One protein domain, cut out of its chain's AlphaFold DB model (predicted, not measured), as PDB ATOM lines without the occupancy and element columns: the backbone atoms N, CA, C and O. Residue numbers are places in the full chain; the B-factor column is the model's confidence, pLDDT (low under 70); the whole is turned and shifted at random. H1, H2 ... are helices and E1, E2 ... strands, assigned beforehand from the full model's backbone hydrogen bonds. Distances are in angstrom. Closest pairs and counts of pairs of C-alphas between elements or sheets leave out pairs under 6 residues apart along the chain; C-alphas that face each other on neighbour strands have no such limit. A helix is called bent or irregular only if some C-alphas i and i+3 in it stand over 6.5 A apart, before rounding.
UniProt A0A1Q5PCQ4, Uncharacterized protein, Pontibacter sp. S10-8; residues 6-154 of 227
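Overview. This is residues 6 to 154 of the 227 residues of an uncharacterized protein of Pontibacter sp. S10-8 (UniProt A0A1Q5PCQ4). A strongly twisted sheet of five parallel strands forms the core, curling round the long helix H4 on one face, with H3 over the opposite face. The small hairpin E3 and E4 packs on H3 through E4, while H1, H2 and H5 gather about H4. The printed part has 149 residues, with five named helices and seven named strands in the order E1 H1 H2 E2 E3 E4 E5 H3 E6 E7 H4 H5; the class is mixed, with 74 residues, under half, in named elements. The large sheet runs E2 E1 E5 E6 E7, and the small one is antiparallel. The whole is compact, with a radius of gyration of the C-alphas of 14.8 A and spans of 43 by 30 by 28 A.

Arrangement. E1, residues 6 to 9, has two parallel neighbours: E2, residues 35 to 38, with N 8 and O 36 at 2.8 A, and E5, residues 63 to 69, with N 9 and O 67 at 2.8 A. E6, residues 94 to 99, is parallel to E5, with N 96 and O 66 at 2.8 A, and to the edge strand E7, residues 123 to 127, with N 97 and O 124 at 2.8 A. H3, residues 82 to 89, lies over E6 at a height of 9.7 A over the sheet and runs along the strands, at 20 degrees to E6 on the local plane. E3, residues 45 to 47, and E4, residues 54 to 56, form a hairpin, with N 55 and O 46 at 2.8 A; the closest C-alphas of E4 and H3 are those of Val 54 and Leu 85, 5.9 A apart. H4, residues 128 to 145, is on the face opposite H3; it is irregular, C-alphas 133 and 136 being 7.8 A apart, with a kink of 49 degrees near residue 135. H1, residues 20 to 26, touches residues 132 to 135 of H4, with the C-alphas of Val 23 and Tyr 132 closest at 5.9 A. H2, residues 29 to 33, only just touches H4, with 3 pairs of C-alphas within 8 A, Gln 31 and Ile 139 being closest at 6.4 A. H5, residues 151 to 154, touches H4, the C-alphas of Phe 138 and Tyr 152 being closest at 5.0 A. Strand-helix-strand units, two parallel neighbour strands joined through helices, are E1, H1 H2, E2 and E5, H3, E6, both with right-handed crossovers. Each O i to N i+4 pair is within hydrogen-bond range in H2 and H3, against 2 of 3 in H1 and 10 of 14 in H4; H5 is too short for such a pair.

Along the chain. E1 begins at C-alpha 6, (80.649, 56.110, 11.603). E5 and E6 each measure 16.7 A, E7 13.8 A and H4 24.5 A from first to last C-alpha. H5 ends at C-alpha 154, (84.358, 67.265, 23.858).

Size, cuts and confidence. The C-alphas of Asn 50 and Met 144, the two farthest apart, are 45.1 A apart. The printed part has no cut. The links E5 to H3 and E6 to E7 are long, and pLDDT is under 70 at residue 51, residues 70 to 80 and residues 100 to 122.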
ATOM      1  N   ILE A   6      79.529  55.192  11.771       95.81
ATOM      2  CA  ILE A   6      80.649  56.110  11.603       95.81
ATOM      3  C   ILE A   6      81.784  55.388  10.894       95.81
ATOM      4  O   ILE A   6      81.945  54.176  11.049       95.81
ATOM      5  N   ILE A   7      82.574  56.133  10.133       95.31
ATOM      6  CA  ILE A   7      83.823  55.638   9.557       95.31
ATOM      7  C   ILE A   7      84.997  56.373  10.197       95.31
ATOM      8  O   ILE A   7      84.905  57.569  10.475       95.31
ATOM      9  N   ILE A   8      86.084  55.655  10.452       94.50
ATOM     10  CA  ILE A   8      87.301  56.172  11.063       94.50
ATOM     11  C   ILE A   8      88.483  55.810  10.178       94.50
ATOM     12  O   ILE A   8      88.705  54.636   9.883       94.50
ATOM     13  N   VAL A   9      89.229  56.832   9.773       91.88
ATOM     14  CA  VAL A   9      90.417  56.729   8.933       91.88
ATOM     15  C   VAL A   9      91.618  57.223   9.734       91.88
ATOM     16  O   VAL A   9      91.742  58.417  10.014       91.88
ATOM     17  N   ASP A  10      92.473  56.283  10.137       88.56
ATOM     18  CA  ASP A  10      93.668  56.541  10.951       88.56
ATOM     19  C   ASP A  10      94.817  55.618  10.525       88.56
ATOM     20  O   ASP A  10      94.743  54.404  10.722       88.56
ATOM     21  N   ASP A  11      95.878  56.195   9.957       79.88
ATOM     22  CA  ASP A  11      97.097  55.506   9.501       79.88
ATOM     23  C   ASP A  11      98.090  55.217  10.636       79.88
ATOM     24  O   ASP A  11      99.134  54.596  10.417       79.88
ATOM     25  N   LYS A  12      97.803  55.687  11.851       79.81
ATOM     26  CA  LYS A  12      98.732  55.597  12.974       79.81
ATOM     27  C   LYS A  12      98.849  54.177  13.520       79.81
ATOM     28  O   LYS A  12      97.901  53.389  13.538       79.81
ATOM     29  N   ALA A  13     100.044  53.850  14.008       80.62
ATOM     30  CA  ALA A  13     100.333  52.520  14.531       80.62
ATOM     31  C   ALA A  13      99.601  52.248  15.860       80.62
ATOM     32  O   ALA A  13      99.272  53.158  16.624       80.62
ATOM     33  N   SER A  14      99.404  50.968  16.187       81.38
ATOM     34  CA  SER A  14      98.821  50.548  17.471       81.38
ATOM     35  C   SER A  14      99.678  50.926  18.684       81.38
ATOM     36  O   SER A  14      99.157  51.073  19.785       81.38
ATOM     37  N   SER A  15     100.987  51.106  18.489       81.69
ATOM     38  CA  SER A  15     101.942  51.474  19.539       81.69
ATOM     39  C   SER A  15     101.956  52.962  19.889       81.69
ATOM     40  O   SER A  15     102.688  53.353  20.792       81.69
ATOM     41  N   GLU A  16     101.236  53.802  19.146       81.25
ATOM     42  CA  GLU A  16     101.184  55.234  19.427       81.25
ATOM     43  C   GLU A  16     100.233  55.563  20.579       81.25
ATOM     44  O   GLU A  16      99.194  54.922  20.765       81.25
ATOM     45  N   ASP A  17     100.562  56.620  21.320       80.75
ATOM     46  CA  ASP A  17      99.667  57.168  22.330       80.75
ATOM     47  C   ASP A  17      98.327  57.555  21.696       80.75
ATOM     48  O   ASP A  17      98.272  58.170  20.627       80.75
ATOM     49  N   TYR A  18      97.235  57.214  22.384       84.44
ATOM     50  CA  TYR A  18      95.872  57.479  21.917       84.44
ATOM     51  C   TYR A  18      95.565  56.848  20.546       84.44
ATOM     52  O   TYR A  18      94.854  57.431  19.723       84.44
ATOM     53  N   SER A  19      96.123  55.661  20.283       85.81
ATOM     54  CA  SER A  19      95.861  54.903  19.060       85.81
ATOM     55  C   SER A  19      94.379  54.558  18.893       85.81
ATOM     56  O   SER A  19      93.727  54.095  19.836       85.81
ATOM     57  N   THR A  20      93.876  54.709  17.664       89.81
ATOM     58  CA  THR A  20      92.526  54.279  17.287       89.81
ATOM     59  C   THR A  20      92.328  52.781  17.528       89.81
ATOM     60  O   THR A  20      91.295  52.389  18.059       89.81
ATOM     61  N   TYR A  21      93.334  51.937  17.263       88.56
ATOM     62  CA  TYR A  21      93.253  50.498  17.560       88.56
ATOM     63  C   TYR A  21      92.900  50.234  19.026       88.56
ATOM     64  O   TYR A  21      91.967  49.491  19.327       88.56
ATOM     65  N   SER A  22      93.603  50.906  19.935       87.88
ATOM     66  CA  SER A  22      93.433  50.715  21.371       87.88
ATOM     67  C   SER A  22      92.050  51.145  21.862       87.88
ATOM     68  O   SER A  22      91.500  50.484  22.735       87.88
ATOM     69  N   VAL A  23      91.463  52.224  21.325       90.06
ATOM     70  CA  VAL A  23      90.097  52.625  21.720       90.06
ATOM     71  C   VAL A  23      89.034  51.721  21.097       90.06
ATOM     72  O   VAL A  23      88.051  51.403  21.761       90.06
ATOM     73  N   LEU A  24      89.238  51.240  19.865       92.81
ATOM     74  CA  LEU A  24      88.319  50.294  19.229       92.81
ATOM     75  C   LEU A  24      88.244  48.972  19.993       92.81
ATOM     76  O   LEU A  24      87.164  48.394  20.099       92.81
ATOM     77  N   ASP A  25      89.353  48.509  20.573       90.56
ATOM     78  CA  ASP A  25      89.372  47.288  21.383       90.56
ATOM     79  C   ASP A  25      88.498  47.397  22.640       90.56
ATOM     80  O   ASP A  25      87.864  46.406  23.017       90.56
ATOM     81  N   LEU A  26      88.396  48.597  23.222       90.75
ATOM     82  CA  LEU A  26      87.584  48.887  24.410       90.75
ATOM     83  C   LEU A  26      86.076  48.935  24.126       90.75
ATOM     84  O   LEU A  26      85.285  48.850  25.063       90.75
ATOM     85  N   LEU A  27      85.670  49.050  22.858       94.50
ATOM     86  CA  LEU A  27      84.259  49.079  22.491       94.50
ATOM     87  C   LEU A  27      83.593  47.713  22.706       94.50
ATOM     88  O   LEU A  27      84.156  46.650  22.398       94.50
ATOM     89  N   ASN A  28      82.353  47.743  23.184       94.69
ATOM     90  CA  ASN A  28      81.514  46.555  23.282       94.69
ATOM     91  C   ASN A  28      81.055  46.081  21.876       94.69
ATOM     92  O   ASN A  28      81.222  46.806  20.891       94.69
ATOM     93  N   PRO A  29      80.502  44.858  21.738       95.19
ATOM     94  CA  PRO A  29      80.102  44.326  20.434       95.19
ATOM     95  C   PRO A  29      79.104  45.208  19.667       95.19
ATOM     96  O   PRO A  29      79.302  45.440  18.477       95.19
ATOM     97  N   GLU A  30      78.087  45.754  20.337       93.62
ATOM     98  CA  GLU A  30      77.068  46.603  19.700       93.62
ATOM     99  C   GLU A  30      77.664  47.923  19.197       93.62
ATOM    100  O   GLU A  30      77.356  48.384  18.097       93.62
ATOM    101  N   GLN A  31      78.574  48.518  19.969       94.94
ATOM    102  CA  GLN A  31      79.315  49.710  19.565       94.94
ATOM    103  C   GLN A  31      80.219  49.423  18.363       94.94
ATOM    104  O   GLN A  31      80.268  50.225  17.433       94.94
ATOM    105  N   LYS A  32      80.903  48.271  18.336       94.81
ATOM    106  CA  LYS A  32      81.769  47.874  17.212       94.81
ATOM    107  C   LYS A  32      80.998  47.762  15.899       94.81
ATOM    108  O   LYS A  32      81.518  48.166  14.863       94.81
ATOM    109  N   GLU A  33      79.744  47.306  15.921       93.75
ATOM    110  CA  GLU A  33      78.889  47.263  14.722       93.75
ATOM    111  C   GLU A  33      78.618  48.658  14.126       93.75
ATOM    112  O   GLU A  33      78.404  48.804  12.915       93.75
ATOM    113  N   ARG A  34      78.678  49.709  14.955       94.50
ATOM    114  CA  ARG A  34      78.487  51.106  14.537       94.50
ATOM    115  C   ARG A  34      79.722  51.742  13.927       94.50
ATOM    116  O   ARG A  34      79.596  52.814  13.342       94.50
ATOM    117  N   VAL A  35      80.878  51.096  14.017       95.44
ATOM    118  CA  VAL A  35      82.144  51.652  13.549       95.44
ATOM    119  C   VAL A  35      82.649  50.883  12.337       95.44
ATOM    120  O   VAL A  35      82.606  49.656  12.272       95.44
ATOM    121  N   GLU A  36      83.130  51.621  11.348       95.25
ATOM    122  CA  GLU A  36      83.948  51.103  10.266       95.25
ATOM    123  C   GLU A  36      85.337  51.726  10.362       95.25
ATOM    124  O   GLU A  36      85.463  52.946  10.390       95.25
ATOM    125  N   TYR A  37      86.378  50.902  10.441       93.62
ATOM    126  CA  TYR A  37      87.750  51.374  10.599       93.62
ATOM    127  C   TYR A  37      88.589  51.030   9.371       93.62
ATOM    128  O   TYR A  37      88.581  49.888   8.912       93.62
ATOM    129  N   HIS A  38      89.339  52.018   8.886       92.06
ATOM    130  CA  HIS A  38      90.291  51.878   7.793       92.06
ATOM    131  C   HIS A  38      91.640  52.472   8.191       92.06
ATOM    132  O   HIS A  38      91.728  53.613   8.641       92.06
ATOM    133  N   SER A  39      92.705  51.699   7.988       87.94
ATOM    134  CA  SER A  39      94.084  52.158   8.185       87.94
ATOM    135  C   SER A  39      94.691  52.808   6.938       87.94
ATOM    136  O   SER A  39      95.816  53.293   6.981       87.94
ATOM    137  N   ASP A  40      93.988  52.750   5.806       85.88
ATOM    138  CA  ASP A  40      94.387  53.351   4.537       85.88
ATOM    139  C   ASP A  40      93.153  53.833   3.755       85.88
ATOM    140  O   ASP A  40      92.013  53.531   4.105       85.88
ATOM    141  N   THR A  41      93.373  54.608   2.696       87.00
ATOM    142  CA  THR A  41      92.320  55.289   1.923       87.00
ATOM    143  C   THR A  41      92.120  54.723   0.526       87.00
ATOM    144  O   THR A  41      91.259  55.205  -0.208       87.00
ATOM    145  N   LYS A  42      92.853  53.667   0.145       86.50
ATOM    146  CA  LYS A  42      92.943  53.195  -1.253       86.50
ATOM    147  C   LYS A  42      91.597  52.804  -1.875       86.50
ATOM    148  O   LYS A  42      91.475  52.751  -3.096       86.50
ATOM    149  N   TYR A  43      90.605  52.481  -1.044       89.25
ATOM    150  CA  TYR A  43      89.244  52.126  -1.457       89.25
ATOM    151  C   TYR A  43      88.205  53.199  -1.110       89.25
ATOM    152  O   TYR A  43      87.029  53.045  -1.439       89.25
ATOM    153  N   LEU A  44      88.612  54.279  -0.450       91.69
ATOM    154  CA  LEU A  44      87.730  55.344   0.010       91.69
ATOM    155  C   LEU A  44      87.719  56.502  -0.984       91.69
ATOM    156  O   LEU A  44      86.649  56.922  -1.427       91.69
ATOM    157  N   TRP A  45      88.902  56.970  -1.380       91.38
ATOM    158  CA  TRP A  45      89.079  58.101  -2.286       91.38
ATOM    159  C   TRP A  45      90.480  58.110  -2.906       91.38
ATOM    160  O   TRP A  45      91.368  57.369  -2.489       91.38
ATOM    161  N   LYS A  46      90.677  58.955  -3.917       89.44
ATOM    162  CA  LYS A  46      91.983  59.239  -4.526       89.44
ATOM    163  C   LYS A  46      92.003  60.636  -5.145       89.44
ATOM    164  O   LYS A  46      90.937  61.157  -5.480       89.44
ATOM    165  N   ALA A  47      93.185  61.196  -5.383       86.94
ATOM    166  CA  ALA A  47      93.322  62.331  -6.293       86.94
ATOM    167  C   ALA A  47      92.897  61.949  -7.727       86.94
ATOM    168  O   ALA A  47      93.099  60.815  -8.184       86.94
ATOM    169  N   ALA A  48      92.273  62.891  -8.429       86.06
ATOM    170  CA  ALA A  48      92.023  62.795  -9.859       86.06
ATOM    171  C   ALA A  48      93.329  62.942 -10.659       86.06
ATOM    172  O   ALA A  48      94.332  63.442 -10.154       86.06
ATOM    173  N   ASP A  49      93.315  62.542 -11.934       83.19
ATOM    174  CA  ASP A  49      94.513  62.533 -12.791       83.19
ATOM    175  C   ASP A  49      95.089  63.944 -13.066       83.19
ATOM    176  O   ASP A  49      96.201  64.067 -13.575       83.19
ATOM    177  N   ASN A  50      94.339  65.007 -12.756       79.06
ATOM    178  CA  ASN A  50      94.755  66.410 -12.850       79.06
ATOM    179  C   ASN A  50      95.234  67.010 -11.511       79.06
ATOM    180  O   ASN A  50      95.533  68.197 -11.489       79.06
ATOM    181  N   GLU A  51      95.285  66.226 -10.427       68.69
ATOM    182  CA  GLU A  51      95.755  66.599  -9.075       68.69
ATOM    183  C   GLU A  51      94.999  67.742  -8.358       68.69
ATOM    184  O   GLU A  51      95.314  68.030  -7.208       68.69
ATOM    185  N   ASP A  52      93.961  68.330  -8.965       79.12
ATOM    186  CA  ASP A  52      93.150  69.416  -8.377       79.12
ATOM    187  C   ASP A  52      91.800  68.940  -7.797       79.12
ATOM    188  O   ASP A  52      91.089  69.695  -7.129       79.12
ATOM    189  N   GLU A  53      91.414  67.690  -8.062       85.50
ATOM    190  CA  GLU A  53      90.125  67.118  -7.663       85.50
ATOM    191  C   GLU A  53      90.296  65.828  -6.855       85.50
ATOM    192  O   GLU A  53      91.304  65.123  -6.953       85.50
ATOM    193  N   VAL A  54      89.262  65.484  -6.083       87.94
ATOM    194  CA  VAL A  54      89.191  64.239  -5.313       87.94
ATOM    195  C   VAL A  54      88.057  63.374  -5.846       87.94
ATOM    196  O   VAL A  54      86.919  63.817  -5.964       87.94
ATOM    197  N   VAL A  55      88.360  62.112  -6.144       90.88
ATOM    198  CA  VAL A  55      87.383  61.119  -6.595       90.88
ATOM    199  C   VAL A  55      87.049  60.186  -5.440       90.88
ATOM    200  O   VAL A  55      87.915  59.454  -4.958       90.88
ATOM    201  N   LEU A  56      85.779  60.161  -5.032       92.56
ATOM    202  CA  LEU A  56      85.275  59.199  -4.052       92.56
ATOM    203  C   LEU A  56      85.124  57.818  -4.706       92.56
ATOM    204  O   LEU A  56      84.438  57.659  -5.716       92.56
ATOM    205  N   LEU A  57      85.768  56.811  -4.122       92.31
ATOM    206  CA  LEU A  57      85.752  55.421  -4.596       92.31
ATOM    207  C   LEU A  57      84.689  54.575  -3.882       92.31
ATOM    208  O   LEU A  57      84.312  53.509  -4.370       92.31
ATOM    209  N   SER A  58      84.182  55.074  -2.753       91.25
ATOM    210  CA  SER A  58      83.130  54.463  -1.944       91.25
ATOM    211  C   SER A  58      81.945  55.410  -1.745       91.25
ATOM    212  O   SER A  58      82.057  56.627  -1.897       91.25
ATOM    213  N   SER A  59      80.778  54.852  -1.407       90.31
ATOM    214  CA  SER A  59      79.601  55.653  -1.054       90.31
ATOM    215  C   SER A  59      79.571  55.939   0.441       90.31
ATOM    216  O   SER A  59      79.561  55.008   1.244       90.31
ATOM    217  N   PHE A  60      79.457  57.217   0.804       91.25
ATOM    218  CA  PHE A  60      79.427  57.649   2.202       91.25
ATOM    219  C   PHE A  60      78.017  57.896   2.765       91.25
ATOM    220  O   PHE A  60      77.857  58.292   3.911       91.25
ATOM    221  N   LYS A  61      76.961  57.612   1.990       88.56
ATOM    222  CA  LYS A  61      75.566  57.957   2.337       88.56
ATOM    223  C   LYS A  61      75.012  57.289   3.602       88.56
ATOM    224  O   LYS A  61      73.990  57.740   4.101       88.56
ATOM    225  N   ASN A  62      75.642  56.216   4.078       88.00
ATOM    226  CA  ASN A  62      75.215  55.483   5.274       88.00
ATOM    227  C   ASN A  62      76.035  55.853   6.523       88.00
ATOM    228  O   ASN A  62      75.886  55.211   7.563       88.00
ATOM    229  N   PHE A  63      76.935  56.834   6.417       93.19
ATOM    230  CA  PHE A  63      77.735  57.291   7.544       93.19
ATOM    231  C   PHE A  63      77.236  58.650   8.013       93.19
ATOM    232  O   PHE A  63      77.143  59.597   7.239       93.19
ATOM    233  N   SER A  64      76.925  58.771   9.300       92.56
ATOM    234  CA  SER A  64      76.564  60.072   9.870       92.56
ATOM    235  C   SER A  64      77.809  60.934  10.103       92.56
ATOM    236  O   SER A  64      77.745  62.160   9.996       92.56
ATOM    237  N   TYR A  65      78.935  60.285  10.421       94.06
ATOM    238  CA  TYR A  65      80.216  60.921  10.710       94.06
ATOM    239  C   TYR A  65      81.385  60.193  10.033       94.06
ATOM    240  O   TYR A  65      81.426  58.961   9.998       94.06
ATOM    241  N   ILE A  66      82.354  60.973   9.555       94.06
ATOM    242  CA  ILE A  66      83.623  60.511   8.988       94.06
ATOM    243  C   ILE A  66      84.751  61.136   9.798       94.06
ATOM    244  O   ILE A  66      84.922  62.353   9.785       94.06
ATOM    245  N   PHE A  67      85.512  60.304  10.496       92.94
ATOM    246  CA  PHE A  67      86.676  60.707  11.269       92.94
ATOM    247  C   PHE A  67      87.932  60.539  10.421       92.94
ATOM    248  O   PHE A  67      88.179  59.453   9.901       92.94
ATOM    249  N   ILE A  68      88.726  61.600  10.305       89.12
ATOM    250  CA  ILE A  68      89.983  61.618   9.555       89.12
ATOM    251  C   ILE A  68      91.069  62.158  10.484       89.12
ATOM    252  O   ILE A  68      90.914  63.229  11.073       89.12
ATOM    253  N   HIS A  69      92.165  61.423  10.645       84.62
ATOM    254  CA  HIS A  69      93.307  61.930  11.398       84.62
ATOM    255  C   HIS A  69      93.916  63.147  10.663       84.62
ATOM    256  O   HIS A  69      94.171  63.095   9.469       84.62
ATOM    257  N   ASP A  70      94.172  64.261  11.350       68.56
ATOM    258  CA  ASP A  70      94.581  65.543  10.725       68.56
ATOM    259  C   ASP A  70      95.972  65.469  10.066       68.56
ATOM    260  O   ASP A  70      96.219  66.039   9.012       68.56
ATOM    261  N   SER A  71      96.889  64.690  10.652       60.91
ATOM    262  CA  SER A  71      98.191  64.370  10.045       60.91
ATOM    263  C   SER A  71      98.168  63.057   9.251       60.91
ATOM    264  O   SER A  71      99.153  62.302   9.283       60.91
ATOM    265  N   PHE A  72      97.022  62.701   8.670       56.75
ATOM    266  CA  PHE A  72      96.931  61.557   7.773       56.75
ATOM    267  C   PHE A  72      97.775  61.879   6.542       56.75
ATOM    268  O   PHE A  72      97.429  62.740   5.735       56.75
ATOM    269  N   ASN A  73      98.942  61.247   6.463       49.06
ATOM    270  CA  ASN A  73      99.909  61.500   5.411       49.06
ATOM    271  C   ASN A  73      99.549  60.563   4.260       49.06
ATOM    272  O   ASN A  73     100.133  59.489   4.131       49.06
ATOM    273  N   ASP A  74      98.505  60.907   3.504       51.88
ATOM    274  CA  ASP A  74      98.083  60.096   2.369       51.88
ATOM    275  C   ASP A  74      99.059  60.319   1.206       51.88
ATOM    276  O   ASP A  74      99.053  61.395   0.606       51.88
ATOM    277  N   PRO A  75      99.872  59.329   0.804       48.66
ATOM    278  CA  PRO A  75     100.675  59.467  -0.406       48.66
ATOM    279  C   PRO A  75      99.821  59.658  -1.678       48.66
ATOM    280  O   PRO A  75     100.378  59.974  -2.726       48.66
ATOM    281  N   LEU A  76      98.496  59.447  -1.615       50.47
ATOM    282  CA  LEU A  76      97.540  59.584  -2.718       50.47
ATOM    283  C   LEU A  76      96.726  60.891  -2.698       50.47
ATOM    284  O   LEU A  76      95.978  61.131  -3.649       50.47
ATOM    285  N   LEU A  77      96.848  61.727  -1.660       62.50
ATOM    286  CA  LEU A  77      96.286  63.082  -1.625       62.50
ATOM    287  C   LEU A  77      97.410  64.074  -1.304       62.50
ATOM    288  O   LEU A  77      97.786  64.199  -0.141       62.50
ATOM    289  N   PRO A  78      97.944  64.784  -2.314       63.94
ATOM    290  CA  PRO A  78      98.898  65.863  -2.102       63.94
ATOM    291  C   PRO A  78      98.435  66.855  -1.026       63.94
ATOM    292  O   PRO A  78      97.238  67.159  -0.919       63.94
ATOM    293  N   ASP A  79      99.397  67.397  -0.274       59.78
ATOM    294  CA  ASP A  79      99.178  68.486   0.680       59.78
ATOM    295  C   ASP A  79      98.397  69.622  -0.009       59.78
ATOM    296  O   ASP A  79      98.905  70.281  -0.916       59.78
ATOM    297  N   GLY A  80      97.137  69.825   0.391       69.06
ATOM    298  CA  GLY A  80      96.235  70.822  -0.203       69.06
ATOM    299  C   GLY A  80      94.903  70.284  -0.735       69.06
ATOM    300  O   GLY A  80      93.989  71.078  -0.945       69.06
ATOM    301  N   LEU A  81      94.737  68.963  -0.888       79.44
ATOM    302  CA  LEU A  81      93.449  68.374  -1.295       79.44
ATOM    303  C   LEU A  81      92.515  68.013  -0.133       79.44
ATOM    304  O   LEU A  81      91.342  67.725  -0.369       79.44
ATOM    305  N   LEU A  82      92.978  68.073   1.120       81.44
ATOM    306  CA  LEU A  82      92.127  67.845   2.294       81.44
ATOM    307  C   LEU A  82      90.873  68.753   2.310       81.44
ATOM    308  O   LEU A  82      89.778  68.226   2.514       81.44
ATOM    309  N   PRO A  83      90.959  70.066   2.014       82.75
ATOM    310  CA  PRO A  83      89.782  70.927   1.874       82.75
ATOM    311  C   PRO A  83      88.790  70.458   0.800       82.75
ATOM    312  O   PRO A  83      87.575  70.514   1.009       82.75
ATOM    313  N   VAL A  84      89.297  69.970  -0.338       86.62
ATOM    314  CA  VAL A  84      88.476  69.438  -1.439       86.62
ATOM    315  C   VAL A  84      87.775  68.156  -0.993       86.62
ATOM    316  O   VAL A  84      86.562  68.036  -1.153       86.62
ATOM    317  N   LEU A  85      88.502  67.240  -0.347       87.75
ATOM    318  CA  LEU A  85      87.938  66.015   0.218       87.75
ATOM    319  C   LEU A  85      86.844  66.320   1.249       87.75
ATOM    320  O   LEU A  85      85.758  65.752   1.164       87.75
ATOM    321  N   ILE A  86      87.101  67.224   2.204       88.12
ATOM    322  CA  ILE A  86      86.114  67.615   3.221       88.12
ATOM    323  C   ILE A  86      84.836  68.102   2.539       88.12
ATOM    324  O   ILE A  86      83.750  67.644   2.885       88.12
ATOM    325  N   LYS A  87      84.957  68.964   1.526       87.06
ATOM    326  CA  LYS A  87      83.809  69.467   0.769       87.06
ATOM    327  C   LYS A  87      83.007  68.357   0.089       87.06
ATOM    328  O   LYS A  87      81.781  68.361   0.193       87.06
ATOM    329  N   GLU A  88      83.674  67.407  -0.560       89.88
ATOM    330  CA  GLU A  88      83.011  66.268  -1.206       89.88
ATOM    331  C   GLU A  88      82.273  65.386  -0.186       89.88
ATOM    332  O   GLU A  88      81.095  65.055  -0.357       89.88
ATOM    333  N   LEU A  89      82.930  65.056   0.925       91.50
ATOM    334  CA  LEU A  89      82.372  64.219   1.988       91.50
ATOM    335  C   LEU A  89      81.195  64.886   2.715       91.50
ATOM    336  O   LEU A  89      80.190  64.231   3.022       91.50
ATOM    337  N   SER A  90      81.278  66.200   2.929       89.12
ATOM    338  CA  SER A  90      80.258  66.994   3.618       89.12
ATOM    339  C   SER A  90      78.911  67.065   2.902       89.12
ATOM    340  O   SER A  90      77.916  67.452   3.510       89.12
ATOM    341  N   SER A  91      78.841  66.626   1.643       86.62
ATOM    342  CA  SER A  91      77.573  66.452   0.927       86.62
ATOM    343  C   SER A  91      76.681  65.348   1.514       86.62
ATOM    344  O   SER A  91      75.473  65.334   1.267       86.62
ATOM    345  N   THR A  92      77.255  64.410   2.275       87.88
ATOM    346  CA  THR A  92      76.534  63.237   2.802       87.88
ATOM    347  C   THR A  92      76.749  62.984   4.285       87.88
ATOM    348  O   THR A  92      75.889  62.373   4.911       87.88
ATOM    349  N   SER A  93      77.871  63.429   4.849       91.00
ATOM    350  CA  SER A  93      78.284  63.100   6.215       91.00
ATOM    351  C   SER A  93      78.858  64.319   6.929       91.00
ATOM    352  O   SER A  93      79.344  65.251   6.298       91.00
ATOM    353  N   LYS A  94      78.883  64.307   8.263       90.44
ATOM    354  CA  LYS A  94      79.669  65.283   9.031       90.44
ATOM    355  C   LYS A  94      81.125  64.825   9.096       90.44
ATOM    356  O   LYS A  94      81.386  63.668   9.417       90.44
ATOM    357  N   VAL A  95      82.073  65.717   8.830       90.12
ATOM    358  CA  VAL A  95      83.505  65.380   8.882       90.12
ATOM    359  C   VAL A  95      84.092  65.803  10.227       90.12
ATOM    360  O   VAL A  95      83.783  66.883  10.728       90.12
ATOM    361  N   VAL A  96      84.918  64.948  10.828       89.31
ATOM    362  CA  VAL A  96      85.628  65.202  12.083       89.31
ATOM    363  C   VAL A  96      87.114  64.990  11.848       89.31
ATOM    364  O   VAL A  96      87.551  63.873  11.588       89.31
ATOM    365  N   LEU A  97      87.892  66.057  11.970       86.81
ATOM    366  CA  LEU A  97      89.342  65.976  12.011       86.81
ATOM    367  C   LEU A  97      89.785  65.750  13.450       86.81
ATOM    368  O   LEU A  97      89.274  66.398  14.367       86.81
ATOM    369  N   PHE A  98      90.735  64.849  13.669       84.44
ATOM    370  CA  PHE A  98      91.304  64.654  14.998       84.44
ATOM    371  C   PHE A  98      92.828  64.707  14.992       84.44
ATOM    372  O   PHE A  98      93.479  64.094  14.149       84.44
ATOM    373  N   SER A  99      93.406  65.479  15.921       77.94
ATOM    374  CA  SER A  99      94.848  65.761  15.948       77.94
ATOM    375  C   SER A  99      95.402  65.942  17.359       77.94
ATOM    376  O   SER A  99      94.671  66.222  18.306       77.94
ATOM    377  N   GLY A 100      96.710  65.739  17.529       67.50
ATOM    378  CA  GLY A 100      97.398  65.923  18.815       67.50
ATOM    379  C   GLY A 100      98.018  67.309  19.021       67.50
ATOM    380  O   GLY A 100      98.580  67.563  20.080       67.50
ATOM    381  N   SER A 101      97.972  68.190  18.020       57.50
ATOM    382  CA  SER A 101      98.758  69.435  17.966       57.50
ATOM    383  C   SER A 101      97.997  70.692  18.409       57.50
ATOM    384  O   SER A 101      98.566  71.784  18.380       57.50
ATOM    385  N   LYS A 102      96.733  70.566  18.828       60.41
ATOM    386  CA  LYS A 102      95.879  71.695  19.231       60.41
ATOM    387  C   LYS A 102      95.725  71.769  20.767       60.41
ATOM    388  O   LYS A 102      95.857  70.751  21.443       60.41
ATOM    389  N   PRO A 103      95.501  72.964  21.347       57.16
ATOM    390  CA  PRO A 103      95.273  73.125  22.786       57.16
ATOM    391  C   PRO A 103      93.921  72.540  23.235       57.16
ATOM    392  O   PRO A 103      92.953  72.569  22.475       57.16
ATOM    393  N   ASP A 104      93.852  72.048  24.479       58.22
ATOM    394  CA  ASP A 104      92.640  71.467  25.087       58.22
ATOM    395  C   ASP A 104      91.456  72.458  25.070       58.22
ATOM    396  O   ASP A 104      91.554  73.572  25.585       58.22
ATOM    397  N   SER A 105      90.319  72.043  24.494       59.75
ATOM    398  CA  SER A 105      89.057  72.801  24.481       59.75
ATOM    399  C   SER A 105      87.866  71.876  24.705       59.75
ATOM    400  O   SER A 105      87.633  70.962  23.919       59.75
ATOM    401  N   SER A 106      87.058  72.136  25.734       60.34
ATOM    402  CA  SER A 106      85.783  71.437  25.983       60.34
ATOM    403  C   SER A 106      84.628  71.946  25.115       60.34
ATOM    404  O   SER A 106      83.547  71.360  25.095       60.34
ATOM    405  N   THR A 107      84.837  73.042  24.381       62.78
ATOM    406  CA  THR A 107      83.864  73.532  23.403       62.78
ATOM    407  C   THR A 107      84.165  72.896  22.054       62.78
ATOM    408  O   THR A 107      85.321  72.971  21.620       62.78
ATOM    409  N   PRO A 108      83.156  72.339  21.355       58.88
ATOM    410  CA  PRO A 108      83.324  71.943  19.972       58.88
ATOM    411  C   PRO A 108      83.888  73.099  19.155       58.88
ATOM    412  O   PRO A 108      83.243  74.146  19.039       58.88
ATOM    413  N   LEU A 109      85.090  72.929  18.601       60.59
ATOM    414  CA  LEU A 109      85.654  73.914  17.688       60.59
ATOM    415  C   LEU A 109      84.838  73.852  16.402       60.59
ATOM    416  O   LEU A 109      85.054  73.018  15.528       60.59
ATOM    417  N   ARG A 110      83.839  74.732  16.332       55.34
ATOM    418  CA  ARG A 110      82.957  74.881  15.176       55.34
ATOM    419  C   ARG A 110      83.644  75.612  14.020       55.34
ATOM    420  O   ARG A 110      83.027  75.762  12.972       55.34
ATOM    421  N   THR A 111      84.857  76.135  14.233       48.59
ATOM    422  CA  THR A 111      85.693  76.820  13.235       48.59
ATOM    423  C   THR A 111      87.028  77.250  13.867       48.59
ATOM    424  O   THR A 111      87.075  78.209  14.635       48.59
ATOM    425  N   GLN A 112      88.136  76.593  13.518       43.69
ATOM    426  CA  GLN A 112      89.432  77.268  13.389       43.69
ATOM    427  C   GLN A 112      89.826  77.117  11.924       43.69
ATOM    428  O   GLN A 112      90.204  76.055  11.462       43.69
ATOM    429  N   VAL A 113      89.546  78.173  11.173       49.00
ATOM    430  CA  VAL A 113      89.373  78.156   9.722       49.00
ATOM    431  C   VAL A 113      90.696  77.863   9.007       49.00
ATOM    432  O   VAL A 113      91.591  78.707   9.024       49.00
ATOM    433  N   ASP A 114      90.775  76.733   8.297       54.19
ATOM    434  CA  ASP A 114      91.432  76.729   6.989       54.19
ATOM    435  C   ASP A 114      90.542  77.553   6.034       54.19
ATOM    436  O   ASP A 114      89.401  77.157   5.768       54.19
ATOM    437  N   PRO A 115      91.000  78.725   5.553       58.09
ATOM    438  CA  PRO A 115      90.191  79.627   4.732       58.09
ATOM    439  C   PRO A 115      89.828  79.059   3.357       58.09
ATOM    440  O   PRO A 115      89.036  79.675   2.646       58.09
ATOM    441  N   SER A 116      90.388  77.911   2.973       64.75
ATOM    442  CA  SER A 116      90.047  77.220   1.729       64.75
ATOM    443  C   SER A 116      88.745  76.407   1.807       64.75
ATOM    444  O   SER A 116      88.172  76.082   0.765       64.75
ATOM    445  N   ILE A 117      88.232  76.113   3.010       69.06
ATOM    446  CA  ILE A 117      86.966  75.389   3.199       69.06
ATOM    447  C   ILE A 117      85.797  76.384   3.201       69.06
ATOM    448  O   ILE A 117      85.835  77.417   3.872       69.06
ATOM    449  N   ALA A 118      84.731  76.070   2.457       64.25
ATOM    450  CA  ALA A 118      83.544  76.920   2.391       64.25
ATOM    451  C   ALA A 118      82.851  77.035   3.765       64.25
ATOM    452  O   ALA A 118      82.748  76.065   4.514       64.25
ATOM    453  N   THR A 119      82.368  78.232   4.100       60.91
ATOM    454  CA  THR A 119      81.856  78.572   5.443       60.91
ATOM    455  C   THR A 119      80.525  77.910   5.802       60.91
ATOM    456  O   THR A 119      80.137  77.912   6.969       60.91
ATOM    457  N   ASP A 120      79.817  77.363   4.819       65.69
ATOM    458  CA  ASP A 120      78.569  76.616   4.970       65.69
ATOM    459  C   ASP A 120      78.790  75.119   5.248       65.69
ATOM    460  O   ASP A 120      77.840  74.404   5.575       65.69
ATOM    461  N   ILE A 121      80.035  74.642   5.165       69.81
ATOM    462  CA  ILE A 121      80.397  73.252   5.431       69.81
ATOM    463  C   ILE A 121      80.609  73.037   6.932       69.81
ATOM    464  O   ILE A 121      81.489  73.630   7.556       69.81
ATOM    465  N   PHE A 122      79.826  72.127   7.516       68.31
ATOM    466  CA  PHE A 122      79.995  71.709   8.905       68.31
ATOM    467  C   PHE A 122      81.048  70.598   9.019       68.31
ATOM    468  O   PHE A 122      80.770  69.434   8.726       68.31
ATOM    469  N   TYR A 123      82.228  70.954   9.522       77.12
ATOM    470  CA  TYR A 123      83.233  70.014  10.014       77.12
ATOM    471  C   TYR A 123      83.576  70.315  11.478       77.12
ATOM    472  O   TYR A 123      83.259  71.386  12.004       77.12
ATOM    473  N   TYR A 124      84.180  69.342  12.147       80.88
ATOM    474  CA  TYR A 124      84.583  69.427  13.546       80.88
ATOM    475  C   TYR A 124      86.062  69.122  13.681       80.88
ATOM    476  O   TYR A 124      86.605  68.330  12.917       80.88
ATOM    477  N   GLU A 125      86.687  69.692  14.700       80.94
ATOM    478  CA  GLU A 125      88.059  69.365  15.067       80.94
ATOM    479  C   GLU A 125      88.118  68.964  16.534       80.94
ATOM    480  O   GLU A 125      87.711  69.740  17.403       80.94
ATOM    481  N   VAL A 126      88.596  67.759  16.821       82.19
ATOM    482  CA  VAL A 126      88.733  67.225  18.182       82.19
ATOM    483  C   VAL A 126      90.191  66.903  18.470       82.19
ATOM    484  O   VAL A 126      90.959  66.551  17.576       82.19
ATOM    485  N   LEU A 127      90.596  66.965  19.735       84.69
ATOM    486  CA  LEU A 127      91.910  66.449  20.091       84.69
ATOM    487  C   LEU A 127      91.921  64.930  20.072       84.69
ATOM    488  O   LEU A 127      90.972  64.293  20.529       84.69
ATOM    489  N   ARG A 128      93.040  64.342  19.647       84.00
ATOM    490  CA  ARG A 128      93.233  62.885  19.642       84.00
ATOM    491  C   ARG A 128      92.987  62.277  21.026       84.00
ATOM    492  O   ARG A 128      92.354  61.235  21.130       84.00
ATOM    493  N   ARG A 129      93.397  62.966  22.098       85.75
ATOM    494  CA  ARG A 129      93.130  62.551  23.485       85.75
ATOM    495  C   ARG A 129      91.642  62.585  23.845       85.75
ATOM    496  O   ARG A 129      91.166  61.667  24.506       85.75
ATOM    497  N   GLN A 130      90.920  63.627  23.433       86.88
ATOM    498  CA  GLN A 130      89.480  63.755  23.683       86.88
ATOM    499  C   GLN A 130      88.702  62.688  22.921       86.88
ATOM    500  O   GLN A 130      87.914  61.965  23.519       86.88
ATOM    501  N   TYR A 131      89.009  62.528  21.632       89.56
ATOM    502  CA  TYR A 131      88.518  61.433  20.803       89.56
ATOM    503  C   TYR A 131      88.743  60.079  21.488       89.56
ATOM    504  O   TYR A 131      87.786  59.353  21.731       89.56
ATOM    505  N   TYR A 132      89.984  59.782  21.875       89.31
ATOM    506  CA  TYR A 132      90.344  58.515  22.508       89.31
ATOM    507  C   TYR A 132      89.581  58.270  23.812       89.31
ATOM    508  O   TYR A 132      89.089  57.173  24.052       89.31
ATOM    509  N   THR A 133      89.466  59.297  24.656       89.19
ATOM    510  CA  THR A 133      88.811  59.176  25.967       89.19
ATOM    511  C   THR A 133      87.297  59.019  25.825       89.19
ATOM    512  O   THR A 133      86.677  58.300  26.603       89.19
ATOM    513  N   ASN A 134      86.699  59.666  24.823       91.88
ATOM    514  CA  ASN A 134      85.258  59.886  24.775       91.88
ATOM    515  C   ASN A 134      84.537  59.179  23.615       91.88
ATOM    516  O   ASN A 134      83.322  59.336  23.472       91.88
ATOM    517  N   LEU A 135      85.241  58.402  22.782       93.75
ATOM    518  CA  LEU A 135      84.635  57.725  21.629       93.75
ATOM    519  C   LEU A 135      83.451  56.837  22.030       93.75
ATOM    520  O   LEU A 135      82.422  56.873  21.358       93.75
ATOM    521  N   SER A 136      83.566  56.090  23.136       94.06
ATOM    522  CA  SER A 136      82.458  55.273  23.658       94.06
ATOM    523  C   SER A 136      81.234  56.136  23.940       94.06
ATOM    524  O   SER A 136      80.181  55.878  23.376       94.06
ATOM    525  N   SER A 137      81.383  57.216  24.715       93.44
ATOM    526  CA  SER A 137      80.286  58.138  25.037       93.44
ATOM    527  C   SER A 137      79.643  58.742  23.786       93.44
ATOM    528  O   SER A 137      78.430  58.914  23.710       93.44
ATOM    529  N   PHE A 138      80.437  59.048  22.763       94.50
ATOM    530  CA  PHE A 138      79.908  59.515  21.486       94.50
ATOM    531  C   PHE A 138      79.080  58.452  20.750       94.50
ATOM    532  O   PHE A 138      78.036  58.781  20.190       94.50
ATOM    533  N   ILE A 139      79.507  57.187  20.764       95.38
ATOM    534  CA  ILE A 139      78.732  56.085  20.178       95.38
ATOM    535  C   ILE A 139      77.487  55.801  21.028       95.38
ATOM    536  O   ILE A 139      76.400  55.624  20.483       95.38
ATOM    537  N   ASP A 140      77.606  55.835  22.355       94.31
ATOM    538  CA  ASP A 140      76.503  55.614  23.296       94.31
ATOM    539  C   ASP A 140      75.386  56.637  23.129       94.31
ATOM    540  O   ASP A 140      74.211  56.313  23.300       94.31
ATOM    541  N   SER A 141      75.709  57.856  22.691       94.25
ATOM    542  CA  SER A 141      74.677  58.834  22.364       94.25
ATOM    543  C   SER A 141      73.728  58.342  21.269       94.25
ATOM    544  O   SER A 141      72.544  58.662  21.315       94.25
ATOM    545  N   PHE A 142      74.205  57.556  20.301       94.44
ATOM    546  CA  PHE A 142      73.332  56.990  19.274       94.44
ATOM    547  C   PHE A 142      72.307  56.034  19.887       94.44
ATOM    548  O   PHE A 142      71.128  56.110  19.556       94.44
ATOM    549  N   PHE A 143      72.726  55.180  20.820       91.94
ATOM    550  CA  PHE A 143      71.813  54.256  21.493       91.94
ATOM    551  C   PHE A 143      70.819  54.980  22.411       91.94
ATOM    552  O   PHE A 143      69.674  54.552  22.519       91.94
ATOM    553  N   MET A 144      71.223  56.103  23.012       92.12
ATOM    554  CA  MET A 144      70.367  56.880  23.919       92.12
ATOM    555  C   MET A 144      69.390  57.820  23.198       92.12
ATOM    556  O   MET A 144      68.261  58.000  23.652       92.12
ATOM    557  N   PHE A 145      69.813  58.431  22.088       90.94
ATOM    558  CA  PHE A 145      69.072  59.510  21.420       90.94
ATOM    559  C   PHE A 145      68.639  59.176  19.986       90.94
ATOM    560  O   PHE A 145      67.902  59.946  19.377       90.94
ATOM    561  N   GLY A 146      69.089  58.051  19.425       90.62
ATOM    562  CA  GLY A 146      68.890  57.704  18.013       90.62
ATOM    563  C   GLY A 146      69.807  58.465  17.051       90.62
ATOM    564  O   GLY A 146      69.666  58.329  15.839       90.62
ATOM    565  N   GLU A 147      70.743  59.266  17.568       92.06
ATOM    566  CA  GLU A 147      71.684  60.058  16.779       92.06
ATOM    567  C   GLU A 147      73.045  60.210  17.478       92.06
ATOM    568  O   GLU A 147      73.161  60.270  18.706       92.06
ATOM    569  N   PHE A 148      74.100  60.325  16.677       92.94
ATOM    570  CA  PHE A 148      75.432  60.663  17.169       92.94
ATOM    571  C   PHE A 148      75.504  62.158  17.527       92.94
ATOM    572  O   PHE A 148      75.306  63.027  16.673       92.94
ATOM    573  N   ARG A 149      75.826  62.475  18.783       90.75
ATOM    574  CA  ARG A 149      75.875  63.844  19.311       90.75
ATOM    575  C   ARG A 149      77.319  64.231  19.616       90.75
ATOM    576  O   ARG A 149      77.879  63.857  20.642       90.75
ATOM    577  N   ILE A 150      77.905  65.056  18.744       88.44
ATOM    578  CA  ILE A 150      79.321  65.469  18.811       88.44
ATOM    579  C   ILE A 150      79.745  66.053  20.172       88.44
ATOM    580  O   ILE A 150      80.905  65.928  20.545       88.44
ATOM    581  N   LYS A 151      78.819  66.650  20.944       88.00
ATOM    582  CA  LYS A 151      79.113  67.212  22.276       88.00
ATOM    583  C   LYS A 151      79.818  66.210  23.198       88.00
ATOM    584  O   LYS A 151      80.703  66.611  23.948       88.00
ATOM    585  N   TYR A 152      79.495  64.923  23.070       91.19
ATOM    586  CA  TYR A 152      80.071  63.867  23.895       91.19
ATOM    587  C   TYR A 152      81.527  63.551  23.575       91.19
ATOM    588  O   TYR A 152      82.178  62.954  24.412       91.19
ATOM    589  N   LEU A 153      82.073  63.981  22.430       89.19
ATOM    590  CA  LEU A 153      83.518  63.896  22.196       89.19
ATOM    591  C   LEU A 153      84.300  64.968  22.960       89.19
ATOM    592  O   LEU A 153      85.460  64.743  23.296       89.19
ATOM    593  N   TYR A 154      83.685  66.118  23.241       83.81
ATOM    594  CA  TYR A 154      84.358  67.265  23.858       83.81
ATOM    595  C   TYR A 154      84.130  67.369  25.363       83.81
ATOM    596  O   TYR A 154      84.982  67.907  26.068       83.81
TER     597      TYR A 154